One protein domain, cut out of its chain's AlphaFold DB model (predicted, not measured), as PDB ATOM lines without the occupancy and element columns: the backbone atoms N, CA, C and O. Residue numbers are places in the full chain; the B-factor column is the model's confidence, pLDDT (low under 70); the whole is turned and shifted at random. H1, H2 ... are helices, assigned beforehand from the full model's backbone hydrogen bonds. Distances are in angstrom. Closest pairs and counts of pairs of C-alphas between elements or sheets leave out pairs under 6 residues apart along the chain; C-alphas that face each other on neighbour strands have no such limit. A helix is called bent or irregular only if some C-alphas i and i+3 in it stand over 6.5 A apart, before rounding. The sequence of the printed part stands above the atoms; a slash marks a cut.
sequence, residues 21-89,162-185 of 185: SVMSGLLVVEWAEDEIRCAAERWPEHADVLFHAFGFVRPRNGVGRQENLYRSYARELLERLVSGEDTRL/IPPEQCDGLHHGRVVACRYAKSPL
ATOM      1  N   SER A  21     180.969 232.931 152.996       56.53
ATOM      2  CA  SER A  21     180.189 232.732 151.768       56.53
ATOM      3  C   SER A  21     180.885 233.319 150.534       56.53
ATOM      4  O   SER A  21     180.850 232.711 149.468       56.53
ATOM      5  N   VAL A  22     181.549 234.474 150.671       58.66
ATOM      6  CA  VAL A  22     182.318 235.117 149.593       58.66
ATOM      7  C   VAL A  22     183.585 234.322 149.281       58.66
ATOM      8  O   VAL A  22     183.835 234.032 148.115       58.66
ATOM      9  N   MET A  23     184.336 233.889 150.297       55.56
ATOM     10  CA  MET A  23     185.525 233.049 150.108       55.56
ATOM     11  C   MET A  23     185.173 231.694 149.482       55.56
ATOM     12  O   MET A  23     185.874 231.235 148.585       55.56
ATOM     13  N   SER A  24     184.048 231.084 149.876       63.03
ATOM     14  CA  SER A  24     183.537 229.872 149.223       63.03
ATOM     15  C   SER A  24     183.094 230.124 147.777       63.03
ATOM     16  O   SER A  24     183.194 229.221 146.955       63.03
ATOM     17  N   GLY A  25     182.600 231.323 147.457       62.69
ATOM     18  CA  GLY A  25     182.209 231.701 146.099       62.69
ATOM     19  C   GLY A  25     183.401 231.918 145.166       62.69
ATOM     20  O   GLY A  25     183.343 231.488 144.019       62.69
ATOM     21  N   LEU A  26     184.481 232.536 145.660       71.06
ATOM     22  CA  LEU A  26     185.705 232.784 144.886       71.06
ATOM     23  C   LEU A  26     186.408 231.481 144.482       71.06
ATOM     24  O   LEU A  26     186.796 231.344 143.328       71.06
ATOM     25  N   LEU A  27     186.472 230.490 145.378       84.50
ATOM     26  CA  LEU A  27     187.048 229.178 145.056       84.50
ATOM     27  C   LEU A  27     186.277 228.455 143.943       84.50
ATOM     28  O   LEU A  27     186.873 227.840 143.067       84.50
ATOM     29  N   VAL A  28     184.946 228.570 143.927       88.50
ATOM     30  CA  VAL A  28     184.140 227.953 142.864       88.50
ATOM     31  C   VAL A  28     184.384 228.616 141.506       88.50
ATOM     32  O   VAL A  28     184.316 227.929 140.490       88.50
ATOM     33  N   VAL A  29     184.685 229.920 141.467       92.06
ATOM     34  CA  VAL A  29     185.070 230.599 140.219       92.06
ATOM     35  C   VAL A  29     186.355 230.000 139.657       92.06
ATOM     36  O   VAL A  29     186.374 229.625 138.488       92.06
ATOM     37  N   GLU A  30     187.382 229.839 140.492       93.12
ATOM     38  CA  GLU A  30     188.661 229.245 140.080       93.12
ATOM     39  C   GLU A  30     188.466 227.816 139.555       93.12
ATOM     40  O   GLU A  30     188.939 227.471 138.472       93.12
ATOM     41  N   TRP A  31     187.686 226.994 140.265       96.00
ATOM     42  CA  TRP A  31     187.380 225.634 139.815       96.00
ATOM     43  C   TRP A  31     186.610 225.610 138.489       96.00
ATOM     44  O   TRP A  31     186.839 224.722 137.668       96.00
ATOM     45  N   ALA A  32     185.693 226.561 138.277       96.62
ATOM     46  CA  ALA A  32     184.913 226.668 137.047       96.62
ATOM     47  C   ALA A  32     185.810 226.982 135.847       96.62
ATOM     48  O   ALA A  32     185.719 226.320 134.814       96.62
ATOM     49  N   GLU A  33     186.681 227.983 135.991       95.88
ATOM     50  CA  GLU A  33     187.640 228.373 134.958       95.88
ATOM     51  C   GLU A  33     188.610 227.231 134.641       95.88
ATOM     52  O   GLU A  33     188.869 226.954 133.468       95.88
ATOM     53  N   ASP A  34     189.077 226.508 135.662       97.50
ATOM     54  CA  ASP A  34     189.924 225.331 135.487       97.50
ATOM     55  C   ASP A  34     189.228 224.200 134.724       97.50
ATOM     56  O   ASP A  34     189.820 223.651 133.795       97.50
ATOM     57  N   GLU A  35     187.991 223.828 135.076       98.19
ATOM     58  CA  GLU A  35     187.276 222.771 134.342       98.19
ATOM     59  C   GLU A  35     186.951 223.205 132.907       98.19
ATOM     60  O   GLU A  35     187.061 222.390 131.992       98.19
ATOM     61  N   ILE A  36     186.624 224.483 132.672       98.06
ATOM     62  CA  ILE A  36     186.423 225.023 131.317       98.06
ATOM     63  C   ILE A  36     187.714 224.956 130.506       98.06
ATOM     64  O   ILE A  36     187.688 224.533 129.349       98.06
ATOM     65  N   ARG A  37     188.849 225.330 131.100       97.69
ATOM     66  CA  ARG A  37     190.161 225.241 130.456       97.69
ATOM     67  C   ARG A  37     190.514 223.791 130.125       97.69
ATOM     68  O   ARG A  37     190.830 223.502 128.976       97.69
ATOM     69  N   CYS A  38     190.397 222.876 131.087       98.06
ATOM     70  CA  CYS A  38     190.628 221.444 130.876       98.06
ATOM     71  C   CYS A  38     189.706 220.863 129.791       98.06
ATOM     72  O   CYS A  38     190.140 220.053 128.973       98.06
ATOM     73  N   ALA A  39     188.437 221.280 129.754       98.19
ATOM     74  CA  ALA A  39     187.505 220.892 128.703       98.19
ATOM     75  C   ALA A  39     187.939 221.444 127.337       98.19
ATOM     76  O   ALA A  39     187.940 220.706 126.359       98.19
ATOM     77  N   ALA A  40     188.350 222.710 127.251       97.38
ATOM     78  CA  ALA A  40     188.789 223.322 125.995       97.38
ATOM     79  C   ALA A  40     190.087 222.697 125.460       97.38
ATOM     80  O   ALA A  40     190.261 222.579 124.250       97.38
ATOM     81  N   GLU A  41     190.978 222.253 126.352       97.62
ATOM     82  CA  GLU A  41     192.156 221.454 125.997       97.62
ATOM     83  C   GLU A  41     191.761 220.066 125.457       97.62
ATOM     84  O   GLU A  41     192.409 219.557 124.543       97.62
ATOM     85  N   ARG A  42     190.690 219.462 125.990       97.88
ATOM     86  CA  ARG A  42     190.188 218.142 125.574       97.88
ATOM     87  C   ARG A  42     189.375 218.175 124.274       97.88
ATOM     88  O   ARG A  42     189.485 217.233 123.494       97.88
ATOM     89  N   TRP A  43     188.605 219.240 124.035       97.56
ATOM     90  CA  TRP A  43     187.772 219.449 122.839       97.56
ATOM     91  C   TRP A  43     188.084 220.794 122.161       97.56
ATOM     92  O   TRP A  43     187.281 221.735 122.240       97.56
ATOM     93  N   PRO A  44     189.247 220.927 121.493       96.25
ATOM     94  CA  PRO A  44     189.674 222.191 120.891       96.25
ATOM     95  C   PRO A  44     188.683 222.766 119.866       96.25
ATOM     96  O   PRO A  44     188.539 223.980 119.752       96.25
ATOM     97  N   GLU A  45     187.958 221.912 119.144       96.06
ATOM     98  CA  GLU A  45     186.919 222.273 118.170       96.06
ATOM     99  C   GLU A  45     185.656 222.891 118.800       96.06
ATOM    100  O   GLU A  45     184.851 223.521 118.109       96.06
ATOM    101  N   HIS A  46     185.499 222.743 120.117       97.00
ATOM    102  CA  HIS A  46     184.432 223.340 120.918       97.00
ATOM    103  C   HIS A  46     184.947 224.420 121.881       97.00
ATOM    104  O   HIS A  46     184.175 224.921 122.700       97.00
ATOM    105  N   ALA A  47     186.224 224.815 121.790       95.81
ATOM    106  CA  ALA A  47     186.829 225.787 122.700       95.81
ATOM    107  C   ALA A  47     186.090 227.140 122.717       95.81
ATOM    108  O   ALA A  47     186.011 227.791 123.758       95.81
ATOM    109  N   ASP A  48     185.500 227.550 121.591       94.81
ATOM    110  CA  ASP A  48     184.693 228.766 121.507       94.81
ATOM    111  C   ASP A  48     183.364 228.650 122.272       94.81
ATOM    112  O   ASP A  48     182.972 229.586 122.963       94.81
ATOM    113  N   VAL A  49     182.702 227.491 122.223       96.44
ATOM    114  CA  VAL A  49     181.503 227.193 123.027       96.44
ATOM    115  C   VAL A  49     181.839 227.136 124.513       96.44
ATOM    116  O   VAL A  49     181.155 227.760 125.325       96.44
ATOM    117  N   LEU A  50     182.906 226.419 124.863       97.38
ATOM    118  CA  LEU A  50     183.340 226.205 126.242       97.38
ATOM    119  C   LEU A  50     183.755 227.511 126.924       97.38
ATOM    120  O   LEU A  50     183.415 227.722 128.086       97.38
ATOM    121  N   PHE A  51     184.382 228.433 126.190       95.69
ATOM    122  CA  PHE A  51     184.696 229.773 126.690       95.69
ATOM    123  C   PHE A  51     183.453 230.523 127.208       95.69
ATOM    124  O   PHE A  51     183.528 231.261 128.187       95.69
ATOM    125  N   HIS A  52     182.284 230.294 126.604       96.31
ATOM    126  CA  HIS A  52     181.024 230.913 127.024       96.31
ATOM    127  C   HIS A  52     180.238 230.088 128.059       96.31
ATOM    128  O   HIS A  52     179.149 230.489 128.467       96.31
ATOM    129  N   ALA A  53     180.773 228.956 128.526       97.06
ATOM    130  CA  ALA A  53     180.075 228.050 129.436       97.06
ATOM    131  C   ALA A  53     180.167 228.444 130.925       97.06
ATOM    132  O   ALA A  53     179.519 227.806 131.754       97.06
ATOM    133  N   PHE A  54     180.898 229.505 131.293       94.56
ATOM    134  CA  PHE A  54     181.085 229.905 132.698       94.56
ATOM    135  C   PHE A  54     179.765 230.099 133.458       94.56
ATOM    136  O   PHE A  54     179.549 229.514 134.519       94.56
ATOM    137  N   GLY A  55     178.828 230.865 132.889       91.94
ATOM    138  CA  GLY A  55     177.509 231.059 133.501       91.94
ATOM    139  C   GLY A  55     176.662 229.781 133.545       91.94
ATOM    140  O   GLY A  55     175.795 229.641 134.409       91.94
ATOM    141  N   PHE A  56     176.930 228.840 132.638       95.81
ATOM    142  CA  PHE A  56     176.213 227.575 132.513       95.81
ATOM    143  C   PHE A  56     176.629 226.558 133.592       95.81
ATOM    144  O   PHE A  56     175.760 225.904 134.167       95.81
ATOM    145  N   VAL A  57     177.913 226.500 133.966       95.88
ATOM    146  CA  VAL A  57     178.434 225.612 135.032       95.88
ATOM    147  C   VAL A  57     178.304 226.190 136.447       95.88
ATOM    148  O   VAL A  57     178.969 225.744 137.387       95.88
ATOM    149  N   ARG A  58     177.426 227.180 136.640       91.81
ATOM    150  CA  ARG A  58     177.150 227.750 137.963       91.81
ATOM    151  C   ARG A  58     176.642 226.650 138.912       91.81
ATOM    152  O   ARG A  58     175.723 225.913 138.535       91.81
ATOM    153  N   PRO A  59     177.183 226.538 140.142       89.69
ATOM    154  CA  PRO A  59     176.753 225.516 141.092       89.69
ATOM    155  C   PRO A  59     175.276 225.685 141.473       89.69
ATOM    156  O   PRO A  59     174.786 226.802 141.662       89.69
ATOM    157  N   ARG A  60     174.581 224.560 141.655       84.88
ATOM    158  CA  ARG A  60     173.199 224.477 142.157       84.88
ATOM    159  C   ARG A  60     173.116 223.502 143.326       84.88
ATOM    160  O   ARG A  60     174.004 222.681 143.509       84.88
ATOM    161  N   ASN A  61     172.070 223.614 144.145       78.50
ATOM    162  CA  ASN A  61     171.719 222.622 145.176       78.50
ATOM    163  C   ASN A  61     172.871 222.206 146.120       78.50
ATOM    164  O   ASN A  61     172.880 221.101 146.647       78.50
ATOM    165  N   GLY A  62     173.847 223.090 146.354       82.00
ATOM    166  CA  GLY A  62     174.981 222.824 147.243       82.00
ATOM    167  C   GLY A  62     176.187 222.111 146.618       82.00
ATOM    168  O   GLY A  62     177.155 221.908 147.346       82.00
ATOM    169  N   VAL A  63     176.207 221.811 145.308       86.38
ATOM    170  CA  VAL A  63     177.367 221.160 144.644       86.38
ATOM    171  C   VAL A  63     178.669 221.954 144.786       86.38
ATOM    172  O   VAL A  63     179.738 221.369 144.870       86.38
ATOM    173  N   GLY A  64     178.586 223.285 144.904       85.19
ATOM    174  CA  GLY A  64     179.743 224.169 145.098       85.19
ATOM    175  C   GLY A  64     180.367 224.138 146.500       85.19
ATOM    176  O   GLY A  64     181.273 224.916 146.764       85.19
ATOM    177  N   ARG A  65     179.878 223.296 147.425       85.75
ATOM    178  CA  ARG A  65     180.408 223.217 148.801       85.75
ATOM    179  C   ARG A  65     181.692 222.399 148.916       85.75
ATOM    180  O   ARG A  65     182.394 222.536 149.913       85.75
ATOM    181  N   GLN A  66     181.961 221.518 147.957       87.38
ATOM    182  CA  GLN A  66     183.148 220.670 147.939       87.38
ATOM    183  C   GLN A  66     183.720 220.637 146.528       87.38
ATOM    184  O   GLN A  66     182.975 220.436 145.570       87.38
ATOM    185  N   GLU A  67     185.037 220.787 146.416       92.25
ATOM    186  CA  GLU A  67     185.727 220.882 145.128       92.25
ATOM    187  C   GLU A  67     185.451 219.674 144.233       92.25
ATOM    188  O   GLU A  67     185.002 219.843 143.105       92.25
ATOM    189  N   ASN A  68     185.643 218.451 144.736       91.75
ATOM    190  CA  ASN A  68     185.483 217.251 143.914       91.75
ATOM    191  C   ASN A  68     184.048 217.106 143.377       91.75
ATOM    192  O   ASN A  68     183.856 216.770 142.208       91.75
ATOM    193  N   LEU A  69     183.033 217.397 144.204       92.06
ATOM    194  CA  LEU A  69     181.629 217.368 143.779       92.06
ATOM    195  C   LEU A  69     181.341 218.448 142.736       92.06
ATOM    196  O   LEU A  69     180.660 218.177 141.747       92.06
ATOM    197  N   TYR A  70     181.879 219.652 142.931       95.56
ATOM    198  CA  TYR A  70     181.758 220.725 141.955       95.56
ATOM    199  C   TYR A  70     182.425 220.357 140.625       95.56
ATOM    200  O   TYR A  70     181.815 220.525 139.571       95.56
ATOM    201  N   ARG A  71     183.646 219.817 140.658       96.75
ATOM    202  CA  ARG A  71     184.388 219.418 139.457       96.75
ATOM    203  C   ARG A  71     183.680 218.297 138.701       96.75
ATOM    204  O   ARG A  71     183.549 218.392 137.487       96.75
ATOM    205  N   SER A  72     183.147 217.291 139.401       96.94
ATOM    206  CA  SER A  72     182.292 216.258 138.793       96.94
ATOM    207  C   SER A  72     181.054 216.867 138.123       96.94
ATOM    208  O   SER A  72     180.777 216.573 136.962       96.94
ATOM    209  N   TYR A  73     180.354 217.768 138.822       97.69
ATOM    210  CA  TYR A  73     179.197 218.492 138.288       97.69
ATOM    211  C   TYR A  73     179.538 219.285 137.018       97.69
ATOM    212  O   TYR A  73     178.849 219.154 136.008       97.69
ATOM    213  N   ALA A  74     180.585 220.110 137.067       98.00
ATOM    214  CA  ALA A  74     180.973 220.977 135.964       98.00
ATOM    215  C   ALA A  74     181.429 220.154 134.756       98.00
ATOM    216  O   ALA A  74     180.955 220.393 133.648       98.00
ATOM    217  N   ARG A  75     182.277 219.142 134.972       98.12
ATOM    218  CA  ARG A  75     182.774 218.257 133.914       98.12
ATOM    219  C   ARG A  75     181.650 217.563 133.162       98.12
ATOM    220  O   ARG A  75     181.617 217.642 131.940       98.12
ATOM    221  N   GLU A  76     180.707 216.954 133.878       98.38
ATOM    222  CA  GLU A  76     179.573 216.259 133.259       98.38
ATOM    223  C   GLU A  76     178.695 217.222 132.444       98.38
ATOM    224  O   GLU A  76     178.232 216.884 131.356       98.38
ATOM    225  N   LEU A  77     178.488 218.456 132.921       98.19
ATOM    226  CA  LEU A  77     177.750 219.464 132.158       98.19
ATOM    227  C   LEU A  77     178.493 219.923 130.901       98.19
ATOM    228  O   LEU A  77     177.857 220.096 129.862       98.19
ATOM    229  N   LEU A  78     179.808 220.127 130.981       98.56
ATOM    230  CA  LEU A  78     180.627 220.503 129.827       98.56
ATOM    231  C   LEU A  78     180.673 219.369 128.793       98.56
ATOM    232  O   LEU A  78     180.528 219.638 127.605       98.56
ATOM    233  N   GLU A  79     180.782 218.114 129.237       98.31
ATOM    234  CA  GLU A  79     180.729 216.913 128.389       98.31
ATOM    235  C   GLU A  79     179.402 216.802 127.633       98.31
ATOM    236  O   GLU A  79     179.387 216.612 126.413       98.31
ATOM    237  N   ARG A  80     178.282 217.005 128.332       98.19
ATOM    238  CA  ARG A  80     176.956 217.028 127.703       98.19
ATOM    239  C   ARG A  80     176.804 218.195 126.735       98.19
ATOM    240  O   ARG A  80     176.237 218.022 125.660       98.19
ATOM    241  N   LEU A  81     177.334 219.368 127.089       97.88
ATOM    242  CA  LEU A  81     177.288 220.559 126.242       97.88
ATOM    243  C   LEU A  81     178.006 220.333 124.906       97.88
ATOM    244  O   LEU A  81     177.435 220.641 123.860       97.88
ATOM    245  N   VAL A  82     179.228 219.791 124.923       97.81
ATOM    246  CA  VAL A  82     179.984 219.536 123.682       97.81
ATOM    247  C   VAL A  82     179.378 218.398 122.863       97.81
ATOM    248  O   VAL A  82     179.356 218.474 121.638       97.81
ATOM    249  N   SER A  83     178.813 217.389 123.531       96.94
ATOM    250  CA  SER A  83     178.203 216.221 122.877       96.94
ATOM    251  C   SER A  83     176.778 216.482 122.368       96.94
ATOM    252  O   SER A  83     176.211 215.646 121.669       96.94
ATOM    253  N   GLY A  84     176.183 217.635 122.699       95.81
ATOM    254  CA  GLY A  84     174.796 217.959 122.352       95.81
ATOM    255  C   GLY A  84     173.760 217.116 123.103       95.81
ATOM    256  O   GLY A  84     172.634 216.956 122.629       95.81
ATOM    257  N   GLU A  85     174.132 216.559 124.255       96.94
ATOM    258  CA  GLU A  85     173.243 215.768 125.104       96.94
ATOM    259  C   GLU A  85     172.304 216.655 125.934       96.94
ATOM    260  O   GLU A  85     172.516 217.859 126.093       96.94
ATOM    261  N   ASP A  86     171.251 216.056 126.503       96.38
ATOM    262  CA  ASP A  86     170.308 216.789 127.348       96.38
ATOM    263  C   ASP A  86     170.980 217.265 128.646       96.38
ATOM    264  O   ASP A  86     171.224 216.509 129.593       96.38
ATOM    265  N   THR A  87     171.236 218.567 128.715       97.00
ATOM    266  CA  THR A  87     171.856 219.201 129.876       97.00
ATOM    267  C   THR A  87     170.911 219.311 131.065       97.00
ATOM    268  O   THR A  87     171.382 219.586 132.163       97.00
ATOM    269  N   ARG A  88     169.600 219.081 130.912       97.12
ATOM    270  CA  ARG A  88     168.604 219.295 131.977       97.12
ATOM    271  C   ARG A  88     168.529 218.156 132.982       97.12
ATOM    272  O   ARG A  88     168.172 218.406 134.128       97.12
ATOM    273  N   LEU A  89     168.862 216.926 132.596       97.56
ATOM    274  CA  LEU A  89     168.841 215.778 133.511       97.56
ATOM    275  C   LEU A  89     169.822 215.980 134.664       97.56
ATOM    276  O   LEU A  89     170.894 216.547 134.450       97.56
ATOM    277  N   ILE A 162     172.674 228.924 126.934       91.69
ATOM    278  CA  ILE A 162     172.201 230.087 126.189       91.69
ATOM    279  C   ILE A 162     173.438 230.724 125.553       91.69
ATOM    280  O   ILE A 162     174.285 231.237 126.289       91.69
ATOM    281  N   PRO A 163     173.572 230.682 124.216       88.38
ATOM    282  CA  PRO A 163     174.651 231.367 123.524       88.38
ATOM    283  C   PRO A 163     174.666 232.865 123.846       88.38
ATOM    284  O   PRO A 163     173.599 233.460 124.026       88.38
ATOM    285  N   PRO A 164     175.845 233.503 123.879       90.88
ATOM    286  CA  PRO A 164     175.910 234.947 124.039       90.88
ATOM    287  C   PRO A 164     175.240 235.642 122.844       90.88
ATOM    288  O   PRO A 164     175.466 235.280 121.691       90.88
ATOM    289  N   GLU A 165     174.446 236.682 123.108       88.19
ATOM    290  CA  GLU A 165     173.834 237.498 122.045       88.19
ATOM    291  C   GLU A 165     174.876 238.286 121.237       88.19
ATOM    292  O   GLU A 165     174.622 238.696 120.099       88.19
ATOM    293  N   GLN A 166     176.025 238.564 121.857       87.62
ATOM    294  CA  GLN A 166     177.135 239.326 121.299       87.62
ATOM    295  C   GLN A 166     178.454 238.717 121.769       87.62
ATOM    296  O   GLN A 166     178.658 238.502 122.962       87.62
ATOM    297  N   CYS A 167     179.347 238.463 120.818       92.50
ATOM    298  CA  CYS A 167     180.743 238.151 121.068       92.50
ATOM    299  C   CYS A 167     181.593 238.959 120.083       92.50
ATOM    300  O   CYS A 167     181.278 239.018 118.893       92.50
ATOM    301  N   ASP A 168     182.668 239.568 120.573       91.00
ATOM    302  CA  ASP A 168     183.590 240.362 119.751       91.00
ATOM    303  C   ASP A 168     184.715 239.503 119.143       91.00
ATOM    304  O   ASP A 168     185.649 240.021 118.539       91.00
ATOM    305  N   GLY A 169     184.676 238.179 119.346       91.75
ATOM    306  CA  GLY A 169     185.744 237.262 118.934       91.75
ATOM    307  C   GLY A 169     187.029 237.398 119.758       91.75
ATOM    308  O   GLY A 169     188.052 236.834 119.388       91.75
ATOM    309  N   LEU A 170     186.998 238.135 120.873       92.44
ATOM    310  CA  LEU A 170     188.143 238.338 121.758       92.44
ATOM    311  C   LEU A 170     188.040 237.423 122.984       92.44
ATOM    312  O   LEU A 170     187.338 237.729 123.946       92.44
ATOM    313  N   HIS A 171     188.742 236.290 122.960       92.50
ATOM    314  CA  HIS A 171     188.767 235.323 124.059       92.50
ATOM    315  C   HIS A 171     190.099 235.446 124.812       92.50
ATOM    316  O   HIS A 171     191.169 235.302 124.221       92.50
ATOM    317  N   HIS A 172     190.055 235.760 126.112       87.88
ATOM    318  CA  HIS A 172     191.243 236.008 126.953       87.88
ATOM    319  C   HIS A 172     192.263 236.987 126.332       87.88
ATOM    320  O   HIS A 172     193.475 236.777 126.388       87.88
ATOM    321  N   GLY A 173     191.774 238.055 125.692       89.00
ATOM    322  CA  GLY A 173     192.625 239.057 125.039       89.00
ATOM    323  C   GLY A 173     193.244 238.608 123.710       89.00
ATOM    324  O   GLY A 173     194.077 239.323 123.158       89.00
ATOM    325  N   ARG A 174     192.845 237.449 123.173       90.69
ATOM    326  CA  ARG A 174     193.257 236.949 121.856       90.69
ATOM    327  C   ARG A 174     192.077 236.930 120.897       90.69
ATOM    328  O   ARG A 174     190.985 236.513 121.267       90.69
ATOM    329  N   VAL A 175     192.313 237.359 119.661       91.69
ATOM    330  CA  VAL A 175     191.319 237.231 118.590       91.69
ATOM    331  C   VAL A 175     191.227 235.761 118.188       91.69
ATOM    332  O   VAL A 175     192.248 235.129 117.912       91.69
ATOM    333  N   VAL A 176     190.014 235.217 118.177       90.50
ATOM    334  CA  VAL A 176     189.715 233.832 117.809       90.50
ATOM    335  C   VAL A 176     188.518 233.773 116.866       90.50
ATOM    336  O   VAL A 176     187.625 234.619 116.905       90.50
ATOM    337  N   ALA A 177     188.471 232.732 116.037       91.19
ATOM    338  CA  ALA A 177     187.296 232.426 115.232       91.19
ATOM    339  C   ALA A 177     186.194 231.838 116.133       91.19
ATOM    340  O   ALA A 177     186.121 230.628 116.326       91.19
ATOM    341  N   CYS A 178     185.366 232.704 116.720       93.88
ATOM    342  CA  CYS A 178     184.233 232.306 117.555       93.88
ATOM    343  C   CYS A 178     182.945 232.242 116.731       93.88
ATOM    344  O   CYS A 178     182.588 233.213 116.059       93.88
ATOM    345  N   ARG A 179     182.194 231.136 116.825       93.44
ATOM    346  CA  ARG A 179     180.928 230.963 116.086       93.44
ATOM    347  C   ARG A 179     179.822 231.943 116.487       93.44
ATOM    348  O   ARG A 179     178.848 232.088 115.757       93.44
ATOM    349  N   TYR A 180     179.960 232.598 117.640       93.00
ATOM    350  CA  TYR A 180     179.014 233.603 118.130       93.00
ATOM    351  C   TYR A 180     179.457 235.042 117.831       93.00
ATOM    352  O   TYR A 180     178.765 235.988 118.211       93.00
ATOM    353  N   ALA A 181     180.601 235.232 117.164       91.25
ATOM    354  CA  ALA A 181     181.047 236.557 116.767       91.25
ATOM    355  C   ALA A 181     180.194 237.096 115.609       91.25
ATOM    356  O   ALA A 181     180.007 236.425 114.593       91.25
ATOM    357  N   LYS A 182     179.670 238.325 115.742       76.25
ATOM    358  CA  LYS A 182     178.777 238.935 114.731       76.25
ATOM    359  C   LYS A 182     179.482 239.295 113.421       76.25
ATOM    360  O   LYS A 182     178.819 239.549 112.417       76.25
ATOM    361  N   SER A 183     180.809 239.337 113.405       60.44
ATOM    362  CA  SER A 183     181.633 239.467 112.205       60.44
ATOM    363  C   SER A 183     183.031 238.934 112.524       60.44
ATOM    364  O   SER A 183     183.514 239.192 113.628       60.44
ATOM    365  N   PRO A 184     183.690 238.203 111.609       52.44
ATOM    366  CA  PRO A 184     185.123 237.985 111.734       52.44
ATOM    367  C   PRO A 184     185.798 239.357 111.624       52.44
ATOM    368  O   PRO A 184     185.577 240.068 110.641       52.44
ATOM    369  N   LEU A 185     186.535 239.758 112.662       50.62
ATOM    370  CA  LEU A 185     187.486 240.866 112.558       50.62
ATOM    371  C   LEU A 185     188.631 240.476 111.619       50.62
ATOM    372  O   LEU A 185     189.074 239.306 111.694       50.62
TER     373      LEU A 185
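This is residues 21 to 89 and 162 to 185 of the 185 residues of an uncharacterized protein of Gordonia effusa NBRC 100432 (UniProt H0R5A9). Two long helices, H1 and H3, lie side by side and slanted, running the same way, with the short helix H2 folded back at the last end of H1 and touching both. The long link of residues 52 to 66 leads from H2 back to the start of H3, and residues 162 to 185, past the cut, make a looped tail with no named element, its C-alphas 11 to 24 A from the mean of all C-alphas. The printed part has 93 residues with three named helices, in the order H1, H2, H3, and no named strand; its class is all helix. It is compact, with a radius of gyration of the C-alphas of 13.8 A, and spans 41 by 29 by 23 A.

H1, residues 21 to 42, begins at C-alpha 21 (180.189, 232.732, 151.768) and is 31.6 A long. H2, residues 44 to 51, is irregular: C-alphas 45 and 48 are 7.6 A apart. H3, residues 67 to 83, is 23.9 A long and ends at C-alpha 83 (178.203, 216.221, 122.877). Residues 170 to 171 pair with 174 to 175, antiparallel.

H1 touches H3 at a steep tilt of 40 degrees, the same way; the closest C-alphas, of Glu 35 and Arg 75, are 6.4 A apart. H1 and H2 form a helical hairpin over a tight link. They touch at a shallow tilt of 22 degrees, opposite ways, H1 with residues 36 to 41 alone; the closest C-alphas, of Ala 40 and Ala 47, are 4.6 A apart. H3 touches H2 with residues 78 to 82 alone, at a steep tilt of 61 degrees, opposite ways; the closest C-alphas, of His 46 and Val 82, are 6.5 A apart. The helix packing is only just mostly crossed, with 1 of 3 touching pairs at a shallow tilt. Every O i to N i+4 pair is within hydrogen-bond range in H3, against 17 of 18 in H1 and 2 of 4 in H2.

The two C-alphas farthest apart, of Gly 62 and Leu 185, are 41.0 A apart. Residues 90 to 161 are not printed, and C-alphas 89 and 162 are 16.4 A apart across this cut. The link from H2 to H3 is long, with 15 residues. Mean pLDDT of the printed part is 90.2; residues 21 to 25 and 183 to 185 are under 70.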